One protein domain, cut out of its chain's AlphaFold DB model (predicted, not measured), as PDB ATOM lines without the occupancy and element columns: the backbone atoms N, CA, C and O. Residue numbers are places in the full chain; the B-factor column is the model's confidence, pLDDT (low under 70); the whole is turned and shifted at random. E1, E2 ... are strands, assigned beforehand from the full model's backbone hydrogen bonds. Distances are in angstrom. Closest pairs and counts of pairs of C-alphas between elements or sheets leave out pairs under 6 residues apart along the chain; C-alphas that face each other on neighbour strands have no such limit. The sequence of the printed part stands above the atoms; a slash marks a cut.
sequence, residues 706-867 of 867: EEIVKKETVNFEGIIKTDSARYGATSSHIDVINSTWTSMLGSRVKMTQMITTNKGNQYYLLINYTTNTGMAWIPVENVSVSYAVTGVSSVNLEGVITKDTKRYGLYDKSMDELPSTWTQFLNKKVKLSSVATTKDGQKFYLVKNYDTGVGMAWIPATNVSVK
ATOM      1  N   GLU A 706     149.112 118.084 163.431       87.50
ATOM      2  CA  GLU A 706     148.540 117.329 162.314       87.50
ATOM      3  C   GLU A 706     148.949 115.855 162.393       87.50
ATOM      4  O   GLU A 706     150.108 115.540 162.665       87.50
ATOM      5  N   GLU A 707     148.012 114.941 162.127       87.19
ATOM      6  CA  GLU A 707     148.296 113.500 162.117       87.19
ATOM      7  C   GLU A 707     148.929 113.098 160.787       87.19
ATOM      8  O   GLU A 707     148.462 113.501 159.722       87.19
ATOM      9  N   ILE A 708     149.959 112.260 160.832       90.00
ATOM     10  CA  ILE A 708     150.632 111.713 159.654       90.00
ATOM     11  C   ILE A 708     149.847 110.494 159.170       90.00
ATOM     12  O   ILE A 708     149.797 109.473 159.852       90.00
ATOM     13  N   VAL A 709     149.278 110.581 157.966       94.19
ATOM     14  CA  VAL A 709     148.527 109.473 157.343       94.19
ATOM     15  C   VAL A 709     149.370 108.671 156.356       94.19
ATOM     16  O   VAL A 709     149.062 107.516 156.075       94.19
ATOM     17  N   LYS A 710     150.444 109.264 155.823       93.56
ATOM     18  CA  LYS A 710     151.342 108.612 154.864       93.56
ATOM     19  C   LYS A 710     152.774 109.101 155.048       93.56
ATOM     20  O   LYS A 710     152.989 110.294 155.254       93.56
ATOM     21  N   LYS A 711     153.745 108.192 154.924       94.62
ATOM     22  CA  LYS A 711     155.182 108.490 154.933       94.62
ATOM     23  C   LYS A 711     155.893 107.716 153.827       94.62
ATOM     24  O   LYS A 711     155.721 106.508 153.715       94.62
ATOM     25  N   GLU A 712     156.696 108.414 153.034       93.19
ATOM     26  CA  GLU A 712     157.388 107.890 151.856       93.19
ATOM     27  C   GLU A 712     158.867 108.280 151.888       93.19
ATOM     28  O   GLU A 712     159.225 109.362 152.359       93.19
ATOM     29  N   THR A 713     159.734 107.410 151.372       91.44
ATOM     30  CA  THR A 713     161.138 107.748 151.112       91.44
ATOM     31  C   THR A 713     161.234 108.408 149.744       91.44
ATOM     32  O   THR A 713     160.714 107.883 148.761       91.44
ATOM     33  N   VAL A 714     161.918 109.546 149.676       86.12
ATOM     34  CA  VAL A 714     162.215 110.262 148.429       86.12
ATOM     35  C   VAL A 714     163.722 110.502 148.336       86.12
ATOM     36  O   VAL A 714     164.440 110.333 149.316       86.12
ATOM     37  N   ASN A 715     164.227 110.857 147.159       83.69
ATOM     38  CA  ASN A 715     165.642 111.185 146.978       83.69
ATOM     39  C   ASN A 715     165.772 112.354 146.004       83.69
ATOM     40  O   ASN A 715     166.160 112.181 144.849       83.69
ATOM     41  N   PHE A 716     165.364 113.531 146.467       84.25
ATOM     42  CA  PHE A 716     165.401 114.755 145.676       84.25
ATOM     43  C   PHE A 716     166.479 115.701 146.202       84.25
ATOM     44  O   PHE A 716     166.804 115.707 147.390       84.25
ATOM     45  N   GLU A 717     167.001 116.543 145.321       86.12
ATOM     46  CA  GLU A 717     167.767 117.731 145.690       86.12
ATOM     47  C   GLU A 717     166.910 118.964 145.428       86.12
ATOM     48  O   GLU A 717     165.940 118.886 144.676       86.12
ATOM     49  N   GLY A 718     167.227 120.089 146.059       87.00
ATOM     50  CA  GLY A 718     166.408 121.281 145.908       87.00
ATOM     51  C   GLY A 718     166.955 122.525 146.572       87.00
ATOM     52  O   GLY A 718     168.017 122.491 147.193       87.00
ATOM     53  N   ILE A 719     166.196 123.615 146.466       86.38
ATOM     54  CA  ILE A 719     166.517 124.914 147.068       86.38
ATOM     55  C   ILE A 719     165.325 125.412 147.889       86.38
ATOM     56  O   ILE A 719     164.183 125.388 147.414       86.38
ATOM     57  N   ILE A 720     165.593 125.890 149.109       90.50
ATOM     58  CA  ILE A 720     164.596 126.567 149.952       90.50
ATOM     59  C   ILE A 720     164.271 127.927 149.324       90.50
ATOM     60  O   ILE A 720     165.153 128.776 149.196       90.50
ATOM     61  N   LYS A 721     163.012 128.143 148.930       88.31
ATOM     62  CA  LYS A 721     162.604 129.318 148.130       88.31
ATOM     63  C   LYS A 721     161.819 130.376 148.906       88.31
ATOM     64  O   LYS A 721     161.777 131.524 148.475       88.31
ATOM     65  N   THR A 722     161.204 130.012 150.024       87.88
ATOM     66  CA  THR A 722     160.356 130.903 150.827       87.88
ATOM     67  C   THR A 722     160.647 130.714 152.304       87.88
ATOM     68  O   THR A 722     161.005 129.622 152.748       87.88
ATOM     69  N   ASP A 723     160.513 131.798 153.068       91.00
ATOM     70  CA  ASP A 723     160.654 131.711 154.515       91.00
ATOM     71  C   ASP A 723     159.388 131.090 155.092       91.00
ATOM     72  O   ASP A 723     158.276 131.541 154.811       91.00
ATOM     73  N   SER A 724     159.557 130.034 155.875       90.31
ATOM     74  CA  SER A 724     158.455 129.323 156.503       90.31
ATOM     75  C   SER A 724     158.867 128.813 157.875       90.31
ATOM     76  O   SER A 724     160.055 128.697 158.191       90.31
ATOM     77  N   ALA A 725     157.875 128.448 158.681       89.56
ATOM     78  CA  ALA A 725     158.118 127.718 159.914       89.56
ATOM     79  C   ALA A 725     158.853 126.394 159.636       89.56
ATOM     80  O   ALA A 725     158.673 125.763 158.584       89.56
ATOM     81  N   ARG A 726     159.684 125.980 160.593       92.94
ATOM     82  CA  ARG A 726     160.303 124.653 160.633       92.94
ATOM     83  C   ARG A 726     159.382 123.695 161.370       92.94
ATOM     84  O   ARG A 726     158.759 124.083 162.350       92.94
ATOM     85  N   TYR A 727     159.343 122.442 160.936       91.94
ATOM     86  CA  TYR A 727     158.475 121.430 161.529       91.94
ATOM     87  C   TYR A 727     159.268 120.228 162.045       91.94
ATOM     88  O   TYR A 727     160.302 119.843 161.490       91.94
ATOM     89  N   GLY A 728     158.773 119.623 163.119       89.00
ATOM     90  CA  GLY A 728     159.262 118.373 163.690       89.00
ATOM     91  C   GLY A 728     158.197 117.298 163.561       89.00
ATOM     92  O   GLY A 728     157.025 117.577 163.784       89.00
ATOM     93  N   ALA A 729     158.597 116.076 163.216       87.94
ATOM     94  CA  ALA A 729     157.672 114.954 163.091       87.94
ATOM     95  C   ALA A 729     158.044 113.816 164.044       87.94
ATOM     96  O   ALA A 729     159.221 113.482 164.196       87.94
ATOM     97  N   THR A 730     157.028 113.203 164.642       83.19
ATOM     98  CA  THR A 730     157.114 111.930 165.364       83.19
ATOM     99  C   THR A 730     156.729 110.776 164.429       83.19
ATOM    100  O   THR A 730     156.674 110.935 163.208       83.19
ATOM    101  N   SER A 731     156.473 109.585 164.976       79.56
ATOM    102  CA  SER A 731     155.930 108.467 164.198       79.56
ATOM    103  C   SER A 731     154.497 108.707 163.709       79.56
ATOM    104  O   SER A 731     154.104 108.085 162.726       79.56
ATOM    105  N   SER A 732     153.727 109.584 164.364       82.06
ATOM    106  CA  SER A 732     152.290 109.753 164.106       82.06
ATOM    107  C   SER A 732     151.831 111.194 163.887       82.06
ATOM    108  O   SER A 732     150.725 111.379 163.393       82.06
ATOM    109  N   HIS A 733     152.633 112.210 164.221       85.44
ATOM    110  CA  HIS A 733     152.224 113.617 164.128       85.44
ATOM    111  C   HIS A 733     153.349 114.524 163.627       85.44
ATOM    112  O   HIS A 733     154.528 114.203 163.797       85.44
ATOM    113  N   ILE A 734     152.987 115.677 163.066       87.75
ATOM    114  CA  ILE A 734     153.900 116.774 162.728       87.75
ATOM    115  C   ILE A 734     153.438 118.077 163.394       87.75
ATOM    116  O   ILE A 734     152.243 118.373 163.432       87.75
ATOM    117  N   ASP A 735     154.389 118.842 163.931       83.75
ATOM    118  CA  ASP A 735     154.133 120.104 164.632       83.75
ATOM    119  C   ASP A 735     155.189 121.166 164.292       83.75
ATOM    120  O   ASP A 735     156.313 120.854 163.881       83.75
ATOM    121  N   VAL A 736     154.821 122.432 164.467       83.62
ATOM    122  CA  VAL A 736     155.700 123.587 164.278       83.62
ATOM    123  C   VAL A 736     156.739 123.635 165.397       83.62
ATOM    124  O   VAL A 736     156.426 123.573 166.582       83.62
ATOM    125  N   ILE A 737     158.000 123.818 165.023       81.50
ATOM    126  CA  ILE A 737     159.094 124.140 165.939       81.50
ATOM    127  C   ILE A 737     159.262 125.661 165.947       81.50
ATOM    128  O   ILE A 737     159.107 126.309 164.916       81.50
ATOM    129  N   ASN A 738     159.615 126.242 167.095       79.75
ATOM    130  CA  ASN A 738     159.782 127.688 167.280       79.75
ATOM    131  C   ASN A 738     161.033 128.259 166.564       79.75
ATOM    132  O   ASN A 738     161.965 128.742 167.203       79.75
ATOM    133  N   SER A 739     161.091 128.133 165.236       85.25
ATOM    134  CA  SER A 739     162.133 128.661 164.349       85.25
ATOM    135  C   SER A 739     161.660 128.657 162.889       85.25
ATOM    136  O   SER A 739     160.738 127.923 162.526       85.25
ATOM    137  N   THR A 740     162.310 129.449 162.043       90.62
ATOM    138  CA  THR A 740     162.001 129.590 160.611       90.62
ATOM    139  C   THR A 740     163.201 129.209 159.739       90.62
ATOM    140  O   THR A 740     164.291 128.928 160.249       90.62
ATOM    141  N   TRP A 741     163.007 129.165 158.419       91.06
ATOM    142  CA  TRP A 741     164.059 128.883 157.433       91.06
ATOM    143  C   TRP A 741     164.798 130.135 156.936       91.06
ATOM    144  O   TRP A 741     165.620 130.027 156.029       91.06
ATOM    145  N   THR A 742     164.562 131.305 157.539       91.81
ATOM    146  CA  THR A 742     165.086 132.613 157.105       91.81
ATOM    147  C   THR A 742     166.587 132.606 156.801       91.81
ATOM    148  O   THR A 742     167.016 133.146 155.786       91.81
ATOM    149  N   SER A 743     167.407 131.967 157.645       90.25
ATOM    150  CA  SER A 743     168.870 131.917 157.476       90.25
ATOM    151  C   SER A 743     169.354 130.948 156.390       90.25
ATOM    152  O   SER A 743     170.540 130.937 156.074       90.25
ATOM    153  N   MET A 744     168.460 130.129 155.834       88.44
ATOM    154  CA  MET A 744     168.759 129.116 154.818       88.44
ATOM    155  C   MET A 744     168.017 129.366 153.501       88.44
ATOM    156  O   MET A 744     168.014 128.504 152.623       88.44
ATOM    157  N   LEU A 745     167.409 130.543 153.326       91.00
ATOM    158  CA  LEU A 745     166.828 130.940 152.045       91.00
ATOM    159  C   LEU A 745     167.878 130.870 150.932       91.00
ATOM    160  O   LEU A 745     169.006 131.331 151.094       91.00
ATOM    161  N   GLY A 746     167.515 130.252 149.809       83.31
ATOM    162  CA  GLY A 746     168.419 130.021 148.683       83.31
ATOM    163  C   GLY A 746     169.447 128.905 148.903       83.31
ATOM    164  O   GLY A 746     170.209 128.601 147.988       83.31
ATOM    165  N   SER A 747     169.479 128.258 150.073       87.75
ATOM    166  CA  SER A 747     170.413 127.157 150.334       87.75
ATOM    167  C   SER A 747     169.977 125.870 149.640       87.75
ATOM    168  O   SER A 747     168.795 125.513 149.645       87.75
ATOM    169  N   ARG A 748     170.956 125.142 149.091       87.75
ATOM    170  CA  ARG A 748     170.751 123.813 148.508       87.75
ATOM    171  C   ARG A 748     170.572 122.770 149.611       87.75
ATOM    172  O   ARG A 748     171.279 122.792 150.621       87.75
ATOM    173  N   VAL A 749     169.637 121.848 149.413       91.38
ATOM    174  CA  VAL A 749     169.226 120.835 150.394       91.38
ATOM    175  C   VAL A 749     168.941 119.497 149.720       91.38
ATOM    176  O   VAL A 749     168.693 119.430 148.516       91.38
ATOM    177  N   LYS A 750     168.964 118.419 150.506       90.75
ATOM    178  CA  LYS A 750     168.477 117.095 150.098       90.75
ATOM    179  C   LYS A 750     167.152 116.815 150.791       90.75
ATOM    180  O   LYS A 750     167.012 117.103 151.977       90.75
ATOM    181  N   MET A 751     166.203 116.237 150.072       92.19
ATOM    182  CA  MET A 751     164.912 115.793 150.591       92.19
ATOM    183  C   MET A 751     164.892 114.272 150.577       92.19
ATOM    184  O   MET A 751     165.034 113.660 149.517       92.19
ATOM    185  N   THR A 752     164.733 113.666 151.752       93.44
ATOM    186  CA  THR A 752     164.871 112.206 151.912       93.44
ATOM    187  C   THR A 752     163.586 111.495 152.302       93.44
ATOM    188  O   THR A 752     163.452 110.287 152.111       93.44
ATOM    189  N   GLN A 753     162.622 112.225 152.850       94.31
ATOM    190  CA  GLN A 753     161.309 111.694 153.194       94.31
ATOM    191  C   GLN A 753     160.234 112.705 152.834       94.31
ATOM    192  O   GLN A 753     160.478 113.910 152.877       94.31
ATOM    193  N   MET A 754     159.050 112.204 152.509       95.06
ATOM    194  CA  MET A 754     157.840 112.992 152.350       95.06
ATOM    195  C   MET A 754     156.753 112.419 153.253       95.06
ATOM    196  O   MET A 754     156.610 111.200 153.357       95.06
ATOM    197  N   ILE A 755     156.014 113.282 153.936       95.69
ATOM    198  CA  ILE A 755     154.832 112.890 154.704       95.69
ATOM    199  C   ILE A 755     153.607 113.621 154.181       95.69
ATOM    200  O   ILE A 755     153.715 114.753 153.722       95.69
ATOM    201  N   THR A 756     152.451 112.972 154.279       94.81
ATOM    202  CA  THR A 756     151.135 113.579 154.045       94.81
ATOM    203  C   THR A 756     150.326 113.500 155.334       94.81
ATOM    204  O   THR A 756     150.331 112.455 155.996       94.81
ATOM    205  N   THR A 757     149.648 114.587 155.696       94.06
ATOM    206  CA  THR A 757     148.844 114.671 156.920       94.06
ATOM    207  C   THR A 757     147.358 114.428 156.671       94.06
ATOM    208  O   THR A 757     146.893 114.436 155.532       94.06
ATOM    209  N   ASN A 758     146.586 114.219 157.740       88.12
ATOM    210  CA  ASN A 758     145.128 114.059 157.691       88.12
ATOM    211  C   ASN A 758     144.392 115.288 157.117       88.12
ATOM    212  O   ASN A 758     143.258 115.158 156.661       88.12
ATOM    213  N   LYS A 759     145.043 116.459 157.084       88.06
ATOM    214  CA  LYS A 759     144.550 117.677 156.419       88.06
ATOM    215  C   LYS A 759     144.938 117.770 154.937       88.06
ATOM    216  O   LYS A 759     144.564 118.733 154.277       88.06
ATOM    217  N   GLY A 760     145.685 116.799 154.411       89.94
ATOM    218  CA  GLY A 760     146.188 116.793 153.035       89.94
ATOM    219  C   GLY A 760     147.474 117.596 152.822       89.94
ATOM    220  O   GLY A 760     147.970 117.639 151.699       89.94
ATOM    221  N   ASN A 761     148.043 118.194 153.875       93.38
ATOM    222  CA  ASN A 761     149.304 118.927 153.782       93.38
ATOM    223  C   ASN A 761     150.471 117.957 153.595       93.38
ATOM    224  O   ASN A 761     150.479 116.861 154.162       93.38
ATOM    225  N   GLN A 762     151.471 118.370 152.819       96.12
ATOM    226  CA  GLN A 762     152.650 117.560 152.539       96.12
ATOM    227  C   GLN A 762     153.919 118.259 153.006       96.12
ATOM    228  O   GLN A 762     154.064 119.470 152.844       96.12
ATOM    229  N   TYR A 763     154.869 117.485 153.529       96.12
ATOM    230  CA  TYR A 763     156.135 118.015 154.033       96.12
ATOM    231  C   TYR A 763     157.317 117.160 153.588       96.12
ATOM    232  O   TYR A 763     157.235 115.932 153.634       96.12
ATOM    233  N   TYR A 764     158.437 117.798 153.240       96.19
ATOM    234  CA  TYR A 764     159.719 117.128 153.015       96.19
ATOM    235  C   TYR A 764     160.617 117.202 154.247       96.19
ATOM    236  O   TYR A 764     160.740 118.260 154.862       96.19
ATOM    237  N   LEU A 765     161.306 116.105 154.568       95.88
ATOM    238  CA  LEU A 765     162.422 116.121 155.514       95.88
ATOM    239  C   LEU A 765     163.669 116.638 154.807       95.88
ATOM    240  O   LEU A 765     164.192 115.969 153.911       95.88
ATOM    241  N   LEU A 766     164.161 117.798 155.240       95.25
ATOM    242  CA  LEU A 766     165.384 118.375 154.705       95.25
ATOM    243  C   LEU A 766     166.623 117.880 155.447       95.25
ATOM    244  O   LEU A 766     166.682 117.846 156.681       95.25
ATOM    245  N   ILE A 767     167.646 117.571 154.664       93.31
ATOM    246  CA  ILE A 767     168.999 117.249 155.095       93.31
ATOM    247  C   ILE A 767     169.950 118.276 154.474       93.31
ATOM    248  O   ILE A 767     169.794 118.666 153.312       93.31
ATOM    249  N   ASN A 768     170.935 118.726 155.251       91.25
ATOM    250  CA  ASN A 768     171.968 119.633 154.768       91.25
ATOM    251  C   ASN A 768     172.725 118.995 153.592       91.25
ATOM    252  O   ASN A 768     173.167 117.846 153.676       91.25
ATOM    253  N   TYR A 769     172.879 119.744 152.502       86.81
ATOM    254  CA  TYR A 769     173.441 119.228 151.258       86.81
ATOM    255  C   TYR A 769     174.898 118.756 151.386       86.81
ATOM    256  O   TYR A 769     175.250 117.708 150.838       86.81
ATOM    257  N   THR A 770     175.716 119.493 152.142       84.88
ATOM    258  CA  THR A 770     177.158 119.245 152.284       84.88
ATOM    259  C   THR A 770     177.454 118.254 153.401       84.88
ATOM    260  O   THR A 770     178.222 117.316 153.213       84.88
ATOM    261  N   THR A 771     176.841 118.438 154.572       87.69
ATOM    262  CA  THR A 771     177.172 117.649 155.772       87.69
ATOM    263  C   THR A 771     176.341 116.373 155.908       87.69
ATOM    264  O   THR A 771     176.652 115.539 156.753       87.69
ATOM    265  N   ASN A 772     175.278 116.209 155.111       86.44
ATOM    266  CA  ASN A 772     174.280 115.140 155.251       86.44
ATOM    267  C   ASN A 772     173.628 115.057 156.649       86.44
ATOM    268  O   ASN A 772     173.096 114.017 157.033       86.44
ATOM    269  N   THR A 773     173.622 116.151 157.416       88.69
ATOM    270  CA  THR A 773     172.960 116.206 158.728       88.69
ATOM    271  C   THR A 773     171.478 116.548 158.581       88.69
ATOM    272  O   THR A 773     171.130 117.494 157.869       88.69
ATOM    273  N   GLY A 774     170.597 115.804 159.260       86.25
ATOM    274  CA  GLY A 774     169.153 116.074 159.271       86.25
ATOM    275  C   GLY A 774     168.822 117.434 159.894       86.25
ATOM    276  O   GLY A 774     169.446 117.823 160.879       86.25
ATOM    277  N   MET A 775     167.865 118.166 159.310       91.12
ATOM    278  CA  MET A 775     167.561 119.549 159.707       91.12
ATOM    279  C   MET A 775     166.163 119.721 160.307       91.12
ATOM    280  O   MET A 775     166.041 120.047 161.486       91.12
ATOM    281  N   ALA A 776     165.111 119.606 159.497       95.44
ATOM    282  CA  ALA A 776     163.708 119.734 159.902       95.44
ATOM    283  C   ALA A 776     162.794 119.399 158.715       95.44
ATOM    284  O   ALA A 776     163.256 119.282 157.576       95.44
ATOM    285  N   TRP A 777     161.500 119.277 158.989       95.94
ATOM    286  CA  TRP A 777     160.463 119.187 157.974       95.94
ATOM    287  C   TRP A 777     160.057 120.581 157.487       95.94
ATOM    288  O   TRP A 777     160.084 121.555 158.247       95.94
ATOM    289  N   ILE A 778     159.683 120.674 156.216       94.94
ATOM    290  CA  ILE A 778     159.208 121.901 155.572       94.94
ATOM    291  C   ILE A 778     158.030 121.571 154.646       94.94
ATOM    292  O   ILE A 778     158.068 120.509 154.019       94.94
ATOM    293  N   PRO A 779     157.005 122.434 154.532       95.31
ATOM    294  CA  PRO A 779     155.952 122.236 153.542       95.31
ATOM    295  C   PRO A 779     156.534 122.141 152.128       95.31
ATOM    296  O   PRO A 779     157.453 122.892 151.778       95.31
ATOM    297  N   VAL A 780     156.030 121.200 151.325       92.62
ATOM    298  CA  VAL A 780     156.581 120.910 149.986       92.62
ATOM    299  C   VAL A 780     156.558 122.139 149.077       92.62
ATOM    300  O   VAL A 780     157.466 122.340 148.274       92.62
ATOM    301  N   GLU A 781     155.569 123.013 149.241       89.38
ATOM    302  CA  GLU A 781     155.412 124.234 148.469       89.38
ATOM    303  C   GLU A 781     156.470 125.298 148.764       89.38
ATOM    304  O   GLU A 781     156.515 126.268 148.015       89.38
ATOM    305  N   ASN A 782     157.327 125.124 149.778       92.44
ATOM    306  CA  ASN A 782     158.389 126.063 150.169       92.44
ATOM    307  C   ASN A 782     159.800 125.617 149.741       92.44
ATOM    308  O   ASN A 782     160.787 126.321 149.978       92.44
ATOM    309  N   VAL A 783     159.904 124.482 149.042       89.88
ATOM    310  CA  VAL A 783     161.147 123.981 148.435       89.88
ATOM    311  C   VAL A 783     160.928 123.749 146.944       89.88
ATOM    312  O   VAL A 783     159.823 123.449 146.496       89.88
ATOM    313  N   SER A 784     161.966 123.973 146.149       85.69
ATOM    314  CA  SER A 784     162.002 123.626 144.723       85.69
ATOM    315  C   SER A 784     162.757 122.316 144.527       85.69
ATOM    316  O   SER A 784     163.688 122.048 145.277       85.69
ATOM    317  N   VAL A 785     162.376 121.509 143.536       82.25
ATOM    318  CA  VAL A 785     163.112 120.288 143.176       82.25
ATOM    319  C   VAL A 785     164.131 120.608 142.081       82.25
ATOM    320  O   VAL A 785     163.807 121.250 141.083       82.25
ATOM    321  N   SER A 786     165.354 120.135 142.282       82.81
ATOM    322  CA  SER A 786     166.515 120.269 141.408       82.81
ATOM    323  C   SER A 786     166.896 118.904 140.834       82.81
ATOM    324  O   SER A 786     167.047 117.936 141.585       82.81
ATOM    325  N   TYR A 787     167.101 118.815 139.515       80.62
ATOM    326  CA  TYR A 787     167.538 117.575 138.860       80.62
ATOM    327  C   TYR A 787     169.003 117.661 138.427       80.62
ATOM    328  O   TYR A 787     169.345 118.411 137.517       80.62
ATOM    329  N   ALA A 788     169.880 116.860 139.034       80.62
ATOM    330  CA  ALA A 788     171.289 116.806 138.646       80.62
ATOM    331  C   ALA A 788     171.447 116.346 137.184       80.62
ATOM    332  O   ALA A 788     170.940 115.292 136.812       80.62
ATOM    333  N   VAL A 789     172.171 117.111 136.370       83.88
ATOM    334  CA  VAL A 789     172.397 116.892 134.936       83.88
ATOM    335  C   VAL A 789     173.725 116.170 134.720       83.88
ATOM    336  O   VAL A 789     174.787 116.659 135.100       83.88
ATOM    337  N   THR A 790     173.672 114.994 134.096       86.06
ATOM    338  CA  THR A 790     174.842 114.154 133.788       86.06
ATOM    339  C   THR A 790     175.469 114.488 132.440       86.06
ATOM    340  O   THR A 790     176.654 114.238 132.240       86.06
ATOM    341  N   GLY A 791     174.707 115.091 131.527       85.88
ATOM    342  CA  GLY A 791     175.215 115.519 130.230       85.88
ATOM    343  C   GLY A 791     174.270 116.471 129.514       85.88
ATOM    344  O   GLY A 791     173.051 116.385 129.662       85.88
ATOM    345  N   VAL A 792     174.849 117.371 128.722       90.62
ATOM    346  CA  VAL A 792     174.125 118.272 127.824       90.62
ATOM    347  C   VAL A 792     174.692 118.102 126.426       90.62
ATOM    348  O   VAL A 792     175.904 118.197 126.241       90.62
ATOM    349  N   SER A 793     173.828 117.864 125.447       92.12
ATOM    350  CA  SER A 793     174.206 117.799 124.037       92.12
ATOM    351  C   SER A 793     173.403 118.796 123.212       92.12
ATOM    352  O   SER A 793     172.245 119.097 123.507       92.12
ATOM    353  N   SER A 794     174.033 119.334 122.172       90.94
ATOM    354  CA  SER A 794     173.360 120.197 121.204       90.94
ATOM    355  C   SER A 794     172.436 119.367 120.317       90.94
ATOM    356  O   SER A 794     172.800 118.280 119.873       90.94
ATOM    357  N   VAL A 795     171.250 119.898 120.037       91.56
ATOM    358  CA  VAL A 795     170.298 119.342 119.068       91.56
ATOM    359  C   VAL A 795     169.816 120.463 118.153       91.56
ATOM    360  O   VAL A 795     169.912 121.635 118.509       91.56
ATOM    361  N   ASN A 796     169.314 120.122 116.970       90.88
ATOM    362  CA  ASN A 796     168.673 121.074 116.068       90.88
ATOM    363  C   ASN A 796     167.348 120.478 115.599       90.88
ATOM    364  O   ASN A 796     167.289 119.812 114.570       90.88
ATOM    365  N   LEU A 797     166.322 120.636 116.430       92.69
ATOM    366  CA  LEU A 797     165.010 120.029 116.226       92.69
ATOM    367  C   LEU A 797     163.923 121.098 116.306       92.69
ATOM    368  O   LEU A 797     164.102 122.145 116.937       92.69
ATOM    369  N   GLU A 798     162.769 120.800 115.722       92.25
ATOM    370  CA  GLU A 798     161.555 121.589 115.891       92.25
ATOM    371  C   GLU A 798     160.520 120.778 116.669       92.25
ATOM    372  O   GLU A 798     160.450 119.553 116.572       92.25
ATOM    373  N   GLY A 799     159.705 121.459 117.468       91.75
ATOM    374  CA  GLY A 799     158.666 120.794 118.240       91.75
ATOM    375  C   GLY A 799     157.487 121.694 118.557       91.75
ATOM    376  O   GLY A 799     157.496 122.893 118.278       91.75
ATOM    377  N   VAL A 800     156.458 121.096 119.148       91.75
ATOM    378  CA  VAL A 800     155.287 121.793 119.684       91.75
ATOM    379  C   VAL A 800     155.169 121.464 121.165       91.75
ATOM    380  O   VAL A 800     155.238 120.295 121.545       91.75
ATOM    381  N   ILE A 801     154.988 122.482 122.006       89.56
ATOM    382  CA  ILE A 801     154.726 122.278 123.437       89.56
ATOM    383  C   ILE A 801     153.297 121.751 123.582       89.56
ATOM    384  O   ILE A 801     152.348 122.438 123.211       89.56
ATOM    385  N   THR A 802     153.135 120.535 124.099       89.75
ATOM    386  CA  THR A 802     151.842 119.823 124.129       89.75
ATOM    387  C   THR A 802     151.141 119.873 125.481       89.75
ATOM    388  O   THR A 802     149.969 119.512 125.577       89.75
ATOM    389  N   LYS A 803     151.838 120.308 126.536       85.81
ATOM    390  CA  LYS A 803     151.307 120.424 127.898       85.81
ATOM    391  C   LYS A 803     151.827 121.690 128.558       85.81
ATOM    392  O   LYS A 803     152.973 122.077 128.329       85.81
ATOM    393  N   ASP A 804     150.992 122.317 129.386       84.06
ATOM    394  CA  ASP A 804     151.493 123.363 130.272       84.06
ATOM    395  C   ASP A 804     152.544 122.752 131.204       84.06
ATOM    396  O   ASP A 804     152.388 121.636 131.706       84.06
ATOM    397  N   THR A 805     153.654 123.456 131.369       82.12
ATOM    398  CA  THR A 805     154.848 122.917 132.003       82.12
ATOM    399  C   THR A 805     155.545 123.971 132.836       82.12
ATOM    400  O   THR A 805     155.571 125.160 132.507       82.12
ATOM    401  N   LYS A 806     156.169 123.505 133.917       84.38
ATOM    402  CA  LYS A 806     157.159 124.276 134.658       84.38
ATOM    403  C   LYS A 806     158.366 124.564 133.772       84.38
ATOM    404  O   LYS A 806     158.691 123.777 132.877       84.38
ATOM    405  N   ARG A 807     158.988 125.715 134.017       86.69
ATOM    406  CA  ARG A 807     160.227 126.141 133.368       86.69
ATOM    407  C   ARG A 807     161.398 125.786 134.262       86.69
ATOM    408  O   ARG A 807     161.275 125.847 135.480       86.69
ATOM    409  N   TYR A 808     162.528 125.493 133.645       88.50
ATOM    410  CA  TYR A 808     163.752 125.160 134.345       88.50
ATOM    411  C   TYR A 808     164.930 125.956 133.793       88.50
ATOM    412  O   TYR A 808     164.963 126.329 132.615       88.50
ATOM    413  N   GLY A 809     165.897 126.230 134.659       86.50
ATOM    414  CA  GLY A 809     167.196 126.780 134.302       86.50
ATOM    415  C   GLY A 809     168.291 125.760 134.584       86.50
ATOM    416  O   GLY A 809     168.215 125.023 135.563       86.50
ATOM    417  N   LEU A 810     169.305 125.718 133.722       85.88
ATOM    418  CA  LEU A 810     170.495 124.910 133.959       85.88
ATOM    419  C   LEU A 810     171.524 125.757 134.718       85.88
ATOM    420  O   LEU A 810     172.133 126.647 134.122       85.88
ATOM    421  N   TYR A 811     171.735 125.459 135.997       78.50
ATOM    422  CA  TYR A 811     172.699 126.134 136.868       78.50
ATOM    423  C   TYR A 811     173.596 125.096 137.541       78.50
ATOM    424  O   TYR A 811     173.102 124.141 138.127       78.50
ATOM    425  N   ASP A 812     174.917 125.247 137.417       74.75
ATOM    426  CA  ASP A 812     175.915 124.368 138.052       74.75
ATOM    427  C   ASP A 812     175.610 122.856 137.914       74.75
ATOM    428  O   ASP A 812     175.495 122.109 138.885       74.75
ATOM    429  N   LYS A 813     175.395 122.408 136.665       78.44
ATOM    430  CA  LYS A 813     175.010 121.021 136.316       78.44
ATOM    431  C   LYS A 813     173.722 120.536 137.005       78.44
ATOM    432  O   LYS A 813     173.548 119.339 137.210       78.44
ATOM    433  N   SER A 814     172.801 121.437 137.323       82.06
ATOM    434  CA  SER A 814     171.493 121.141 137.907       82.06
ATOM    435  C   SER A 814     170.387 121.816 137.110       82.06
ATOM    436  O   SER A 814     170.546 122.945 136.650       82.06
ATOM    437  N   MET A 815     169.277 121.115 136.921       86.81
ATOM    438  CA  MET A 815     168.064 121.635 136.308       86.81
ATOM    439  C   MET A 815     167.122 122.097 137.417       86.81
ATOM    440  O   MET A 815     166.475 121.270 138.062       86.81
ATOM    441  N   ASP A 816     167.068 123.404 137.648       82.56
ATOM    442  CA  ASP A 816     166.352 124.004 138.775       82.56
ATOM    443  C   ASP A 816     165.048 124.655 138.302       82.56
ATOM    444  O   ASP A 816     165.025 125.352 137.281       82.56
ATOM    445  N   GLU A 817     163.946 124.416 139.021       82.88
ATOM    446  CA  GLU A 817     162.631 124.975 138.682       82.88
ATOM    447  C   GLU A 817     162.622 126.510 138.810       82.88
ATOM    448  O   GLU A 817     163.011 127.078 139.831       82.88
ATOM    449  N   LEU A 818     162.127 127.194 137.777       77.81
ATOM    450  CA  LEU A 818     161.940 128.643 137.739       77.81
ATOM    451  C   LEU A 818     160.514 129.026 138.186       77.81
ATOM    452  O   LEU A 818     159.563 128.292 137.913       77.81
ATOM    453  N   PRO A 819     160.311 130.215 138.787       65.56
ATOM    454  CA  PRO A 819     159.063 130.600 139.463       65.56
ATOM    455  C   PRO A 819     157.843 130.864 138.554       65.56
ATOM    456  O   PRO A 819     156.866 131.455 139.005       65.56
ATOM    457  N   SER A 820     157.833 130.430 137.288       69.88
ATOM    458  CA  SER A 820     156.610 130.480 136.473       69.88
ATOM    459  C   SER A 820     156.458 129.287 135.531       69.88
ATOM    460  O   SER A 820     157.439 128.706 135.065       69.88
ATOM    461  N   THR A 821     155.202 128.975 135.211       74.00
ATOM    462  CA  THR A 821     154.810 128.032 134.157       74.00
ATOM    463  C   THR A 821     154.935 128.671 132.777       74.00
ATOM    464  O   THR A 821     155.266 129.858 132.641       74.00
ATOM    465  N   TRP A 822     154.681 127.865 131.746       75.62
ATOM    466  CA  TRP A 822     154.799 128.267 130.354       75.62
ATOM    467  C   TRP A 822     153.504 128.172 129.551       75.62
ATOM    468  O   TRP A 822     153.517 127.940 128.343       75.62
ATOM    469  N   THR A 823     152.383 128.444 130.216       79.75
ATOM    470  CA  THR A 823     151.026 128.309 129.674       79.75
ATOM    471  C   THR A 823     150.829 129.068 128.357       79.75
ATOM    472  O   THR A 823     150.185 128.566 127.441       79.75
ATOM    473  N   GLN A 824     151.443 130.247 128.207       79.62
ATOM    474  CA  GLN A 824     151.315 131.079 126.999       79.62
ATOM    475  C   GLN A 824     151.933 130.462 125.723       79.62
ATOM    476  O   GLN A 824     151.597 130.886 124.618       79.62
ATOM    477  N   PHE A 825     152.824 129.470 125.852       79.94
ATOM    478  CA  PHE A 825     153.449 128.773 124.717       79.94
ATOM    479  C   PHE A 825     152.843 127.388 124.453       79.94
ATOM    480  O   PHE A 825     153.326 126.663 123.582       79.94
ATOM    481  N   LEU A 826     151.763 127.027 125.154       87.31
ATOM    482  CA  LEU A 826     151.021 125.801 124.884       87.31
ATOM    483  C   LEU A 826     150.523 125.790 123.428       87.31
ATOM    484  O   LEU A 826     149.976 126.774 122.930       87.31
ATOM    485  N   ASN A 827     150.727 124.666 122.741       88.38
ATOM    486  CA  ASN A 827     150.416 124.447 121.326       88.38
ATOM    487  C   ASN A 827     151.166 125.368 120.340       88.38
ATOM    488  O   ASN A 827     150.769 125.477 119.177       88.38
ATOM    489  N   LYS A 828     152.255 126.027 120.758       88.62
ATOM    490  CA  LYS A 828     153.110 126.831 119.867       88.62
ATOM    491  C   LYS A 828     154.299 126.021 119.355       88.62
ATOM    492  O   LYS A 828     154.846 125.180 120.069       88.62
ATOM    493  N   LYS A 829     154.704 126.304 118.111       91.19
ATOM    494  CA  LYS A 829     155.958 125.796 117.542       91.19
ATOM    495  C   LYS A 829     157.147 126.430 118.252       91.19
ATOM    496  O   LYS A 829     157.111 127.614 118.584       91.19
ATOM    497  N   VAL A 830     158.198 125.647 118.448       91.25
ATOM    498  CA  VAL A 830     159.441 126.067 119.090       91.25
ATOM    499  C   VAL A 830     160.649 125.376 118.460       91.25
ATOM    500  O   VAL A 830     160.521 124.303 117.870       91.25
ATOM    501  N   LYS A 831     161.825 125.989 118.603       92.94
ATOM    502  CA  LYS A 831     163.112 125.372 118.249       92.94
ATOM    503  C   LYS A 831     163.738 124.759 119.496       92.94
ATOM    504  O   LYS A 831     163.693 125.365 120.564       92.94
ATOM    505  N   LEU A 832     164.340 123.585 119.373       93.44
ATOM    506  CA  LEU A 832     165.048 122.901 120.456       93.44
ATOM    507  C   LEU A 832     166.536 122.923 120.125       93.44
ATOM    508  O   LEU A 832     166.937 122.378 119.098       93.44
ATOM    509  N   SER A 833     167.350 123.565 120.966       92.56
ATOM    510  CA  SER A 833     168.791 123.722 120.695       92.56
ATOM    511  C   SER A 833     169.695 122.804 121.497       92.56
ATOM    512  O   SER A 833     170.872 122.641 121.175       92.56
ATOM    513  N   SER A 834     169.194 122.262 122.601       93.81
ATOM    514  CA  SER A 834     169.986 121.411 123.482       93.81
ATOM    515  C   SER A 834     169.084 120.436 124.215       93.81
ATOM    516  O   SER A 834     167.924 120.750 124.476       93.81
ATOM    517  N   VAL A 835     169.619 119.271 124.559       94.56
ATOM    518  CA  VAL A 835     168.984 118.310 125.455       94.56
ATOM    519  C   VAL A 835     169.906 118.050 126.639       94.56
ATOM    520  O   VAL A 835     171.081 117.736 126.471       94.56
ATOM    521  N   ALA A 836     169.375 118.212 127.844       93.00
ATOM    522  CA  ALA A 836     170.031 117.863 129.090       93.00
ATOM    523  C   ALA A 836     169.459 116.530 129.566       93.00
ATOM    524  O   ALA A 836     168.242 116.354 129.563       93.00
ATOM    525  N   THR A 837     170.326 115.599 129.959       91.31
ATOM    526  CA  THR A 837     169.930 114.334 130.588       91.31
ATOM    527  C   THR A 837     170.284 114.393 132.063       91.31
ATOM    528  O   THR A 837     171.400 114.773 132.421       91.31
ATOM    529  N   THR A 838     169.335 114.053 132.922       86.06
ATOM    530  CA  THR A 838     169.507 114.056 134.372       86.06
ATOM    531  C   THR A 838     170.002 112.700 134.876       86.06
ATOM    532  O   THR A 838     169.971 111.694 134.165       86.06
ATOM    533  N   LYS A 839     170.491 112.656 136.118       79.31
ATOM    534  CA  LYS A 839     171.036 111.452 136.765       79.31
ATOM    535  C   LYS A 839     170.008 110.327 136.904       79.31
ATOM    536  O   LYS A 839     170.382 109.161 136.863       79.31
ATOM    537  N   ASP A 840     168.734 110.675 137.037       74.69
ATOM    538  CA  ASP A 840     167.589 109.760 137.051       74.69
ATOM    539  C   ASP A 840     167.033 109.458 135.643       74.69
ATOM    540  O   ASP A 840     166.012 108.788 135.508       74.69
ATOM    541  N   GLY A 841     167.708 109.915 134.581       82.25
ATOM    542  CA  GLY A 841     167.391 109.585 133.191       82.25
ATOM    543  C   GLY A 841     166.327 110.469 132.532       82.25
ATOM    544  O   GLY A 841     165.983 110.231 131.370       82.25
ATOM    545  N   GLN A 842     165.819 111.498 133.216       87.50
ATOM    546  CA  GLN A 842     164.908 112.464 132.602       87.50
ATOM    547  C   GLN A 842     165.642 113.330 131.578       87.50
ATOM    548  O   GLN A 842     166.838 113.600 131.686       87.50
ATOM    549  N   LYS A 843     164.913 113.778 130.558       92.69
ATOM    550  CA  LYS A 843     165.445 114.658 129.518       92.69
ATOM    551  C   LYS A 843     164.736 115.997 129.553       92.69
ATOM    552  O   LYS A 843     163.516 116.040 129.685       92.69
ATOM    553  N   PHE A 844     165.492 117.070 129.370       93.94
ATOM    554  CA  PHE A 844     164.987 118.434 129.260       93.94
ATOM    555  C   PHE A 844     165.479 119.049 127.959       93.94
ATOM    556  O   PHE A 844     166.666 118.956 127.660       93.94
ATOM    557  N   TYR A 845     164.602 119.705 127.205       94.44
ATOM    558  CA  TYR A 845     165.005 120.473 126.030       94.44
ATOM    559  C   TYR A 845     165.173 121.947 126.375       94.44
ATOM    560  O   TYR A 845     164.292 122.529 127.007       94.44
ATOM    561  N   LEU A 846     166.266 122.559 125.913       93.31
ATOM    562  CA  LEU A 846     166.397 124.011 125.866       93.31
ATOM    563  C   LEU A 846     165.570 124.521 124.698       93.31
ATOM    564  O   LEU A 846     165.903 124.289 123.530       93.31
ATOM    565  N   VAL A 847     164.500 125.222 125.032       91.56
ATOM    566  CA  VAL A 847     163.532 125.716 124.071       91.56
ATOM    567  C   VAL A 847     163.843 127.166 123.715       91.56
ATOM    568  O   VAL A 847     164.043 128.026 124.578       91.56
ATOM    569  N   LYS A 848     163.856 127.426 122.411       89.38
ATOM    570  CA  LYS A 848     164.040 128.728 121.780       89.38
ATOM    571  C   LYS A 848     162.751 129.172 121.106       89.38
ATOM    572  O   LYS A 848     162.008 128.358 120.552       89.38
ATOM    573  N   ASN A 849     162.507 130.477 121.127       86.88
ATOM    574  CA  ASN A 849     161.432 131.080 120.349       86.88
ATOM    575  C   ASN A 849     161.620 130.740 118.855       86.88
ATOM    576  O   ASN A 849     162.741 130.789 118.346       86.88
ATOM    577  N   TYR A 850     160.539 130.354 118.172       86.50
ATOM    578  CA  TYR A 850     160.607 129.822 116.806       86.50
ATOM    579  C   TYR A 850     161.115 130.857 115.792       86.50
ATOM    580  O   TYR A 850     162.018 130.557 115.004       86.50
ATOM    581  N   ASP A 851     160.590 132.080 115.880       84.12
ATOM    582  CA  ASP A 851     160.859 133.160 114.930       84.12
ATOM    583  C   ASP A 851     162.184 133.865 115.238       84.12
ATOM    584  O   ASP A 851     162.984 134.124 114.343       84.12
ATOM    585  N   THR A 852     162.457 134.130 116.520       83.94
ATOM    586  CA  THR A 852     163.622 134.931 116.943       83.94
ATOM    587  C   THR A 852     164.853 134.099 117.308       83.94
ATOM    588  O   THR A 852     165.955 134.634 117.382       83.94
ATOM    589  N   GLY A 853     164.701 132.798 117.579       77.75
ATOM    590  CA  GLY A 853     165.805 131.922 117.991       77.75
ATOM    591  C   GLY A 853     166.377 132.209 119.387       77.75
ATOM    592  O   GLY A 853     167.361 131.580 119.785       77.75
ATOM    593  N   VAL A 854     165.775 133.122 120.153       79.31
ATOM    594  CA  VAL A 854     166.222 133.469 121.509       79.31
ATOM    595  C   VAL A 854     165.918 132.321 122.474       79.31
ATOM    596  O   VAL A 854     164.806 131.788 122.484       79.31
ATOM    597  N   GLY A 855     166.917 131.930 123.277       74.44
ATOM    598  CA  GLY A 855     166.783 130.917 124.333       74.44
ATOM    599  C   GLY A 855     165.847 131.386 125.434       74.44
ATOM    600  O   GLY A 855     166.008 132.495 125.933       74.44
ATOM    601  N   MET A 856     164.866 130.556 125.793       81.56
ATOM    602  CA  MET A 856     163.816 130.958 126.728       81.56
ATOM    603  C   MET A 856     163.886 130.206 128.062       81.56
ATOM    604  O   MET A 856     163.981 130.839 129.108       81.56
ATOM    605  N   ALA A 857     163.817 128.873 128.044       89.31
ATOM    606  CA  ALA A 857     163.885 128.030 129.240       89.31
ATOM    607  C   ALA A 857     164.122 126.563 128.864       89.31
ATOM    608  O   ALA A 857     163.882 126.156 127.723       89.31
ATOM    609  N   TRP A 858     164.542 125.761 129.839       92.12
ATOM    610  CA  TRP A 858     164.509 124.307 129.744       92.12
ATOM    611  C   TRP A 858     163.136 123.781 130.167       92.12
ATOM    612  O   TRP A 858     162.561 124.274 131.137       92.12
ATOM    613  N   ILE A 859     162.610 122.777 129.469       91.00
ATOM    614  CA  ILE A 859     161.375 122.075 129.864       91.00
ATOM    615  C   ILE A 859     161.519 120.560 129.699       91.00
ATOM    616  O   ILE A 859     162.312 120.130 128.858       91.00
ATOM    617  N   PRO A 860     160.761 119.743 130.455       91.75
ATOM    618  CA  PRO A 860     160.773 118.294 130.304       91.75
ATOM    619  C   PRO A 860     160.468 117.876 128.864       91.75
ATOM    620  O   PRO A 860     159.505 118.346 128.254       91.75
ATOM    621  N   ALA A 861     161.268 116.959 128.325       91.38
ATOM    622  CA  ALA A 861     161.137 116.463 126.958       91.38
ATOM    623  C   ALA A 861     159.775 115.803 126.698       91.38
ATOM    624  O   ALA A 861     159.262 115.866 125.589       91.38
ATOM    625  N   THR A 862     159.153 115.236 127.732       91.19
ATOM    626  CA  THR A 862     157.807 114.643 127.686       91.19
ATOM    627  C   THR A 862     156.690 115.656 127.411       91.19
ATOM    628  O   THR A 862     155.589 115.253 127.034       91.19
ATOM    629  N   ASN A 863     156.960 116.955 127.576       91.38
ATOM    630  CA  ASN A 863     156.006 118.041 127.332       91.38
ATOM    631  C   ASN A 863     156.176 118.677 125.944       91.38
ATOM    632  O   ASN A 863     155.494 119.653 125.621       91.38
ATOM    633  N   VAL A 864     157.068 118.127 125.115       90.19
ATOM    634  CA  VAL A 864     157.309 118.568 123.741       90.19
ATOM    635  C   VAL A 864     157.089 117.403 122.789       90.19
ATOM    636  O   VAL A 864     157.719 116.357 122.908       90.19
ATOM    637  N   SER A 865     156.221 117.595 121.802       91.75
ATOM    638  CA  SER A 865     156.171 116.714 120.637       91.75
ATOM    639  C   SER A 865     157.221 117.188 119.642       91.75
ATOM    640  O   SER A 865     157.101 118.276 119.079       91.75
ATOM    641  N   VAL A 866     158.280 116.397 119.489       88.69
ATOM    642  CA  VAL A 866     159.371 116.637 118.539       88.69
ATOM    643  C   VAL A 866     158.950 116.121 117.162       88.69
ATOM    644  O   VAL A 866     158.354 115.045 117.083       88.69
ATOM    645  N   LYS A 867     159.234 116.885 116.104       73.25
ATOM    646  CA  LYS A 867     159.063 116.459 114.710       73.25
ATOM    647  C   LYS A 867     160.382 116.072 114.065       73.25
ATOM    648  O   LYS A 867     161.402 116.722 114.388       73.25
TER     649      LYS A 867
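What this domain is: This is residues 706 to 867 of the 867 residues of the protein "Flagellum-specific peptidoglycan hydrolase FlgJ" of Isobaculum melis (UniProt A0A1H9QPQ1). Two small, nearly closed barrels of strands sit side by side along the longest axis, joined by the long strand E7, which starts beside E1 and curves round the second barrel. E1, E4, E5, E6, E2 and E3 ring the first; E7, E10, E11, E12, E8 and E9 ring the second, with E13 beside the end of E7. The 162 printed residues have no named helix and thirteen strands, E1 to E13 in order along the chain, in one branched, strongly twisted, antiparallel sheet; the class is all strand. The whole is elongated, spanning 53 by 32 by 26 A, and only just compact, close to loose, with a radius of gyration of the C-alphas of 18.1 A.

How they stand to each other: E1, residues 706 to 720, bends by 116 degrees at residue 717. On one side of it lie E3, residues 733 to 740, with N 734 and O 706 2.9 A apart, and E7, residues 783 to 801, with N 786 and O 717 2.8 A apart. On the other side is E4, residues 748 to 757, with N 712 and O 754 2.8 A apart. E2, residues 725 to 729, forms a hairpin with E3, N 728 and O 735 being 2.9 A apart. E4, E5, residues 762 to 768, and E6, residues 774 to 779, form a meander, each strand the antiparallel neighbour of the one before, with N 750 and O 767 2.9 A apart and N 764 and O 778 2.8 A apart. The closest C-alphas of E2 and E6, those of Tyr 727 and Trp 777, are 4.6 A apart. E7 bends by 144 degrees at residue 798. E9, residues 814 to 821, and E13, residues 864 to 866, lie on one side of E7, with N 815 and O 787 2.8 A apart and N 800 and O 865 2.9 A apart. On the other side is E10, residues 829 to 838, with N 793 and O 835 2.9 A apart. E8, residues 806 to 811, forms a hairpin with E9, N 809 and O 816 being 2.9 A apart. E10, E11, residues 843 to 849, and E12, residues 855 to 860, form a second meander, with N 836 and O 844 2.8 A apart and N 845 and O 859 2.9 A apart. The closest C-alphas of E8 and E12, those of Tyr 808 and Trp 858, are 4.7 A apart. E6 and E8 are apart.

Where its parts are: E1 begins at C-alpha 706 (148.540, 117.329, 162.314) and measures 22.3 A. E4 measures 25.2 A and E10 24.6 A. E7, 25.9 A, begins at C-alpha 783 (161.147, 123.981, 148.435). E13 ends at C-alpha 866 (159.371, 116.637, 118.539).

The domain as a whole: The C-alphas of Ser 731 and Asp 851 are the two farthest apart, 55.3 A. The printed part has no cut, and no link is long. Mean pLDDT of the printed part is 87.8, with residues 819 to 820 under 70.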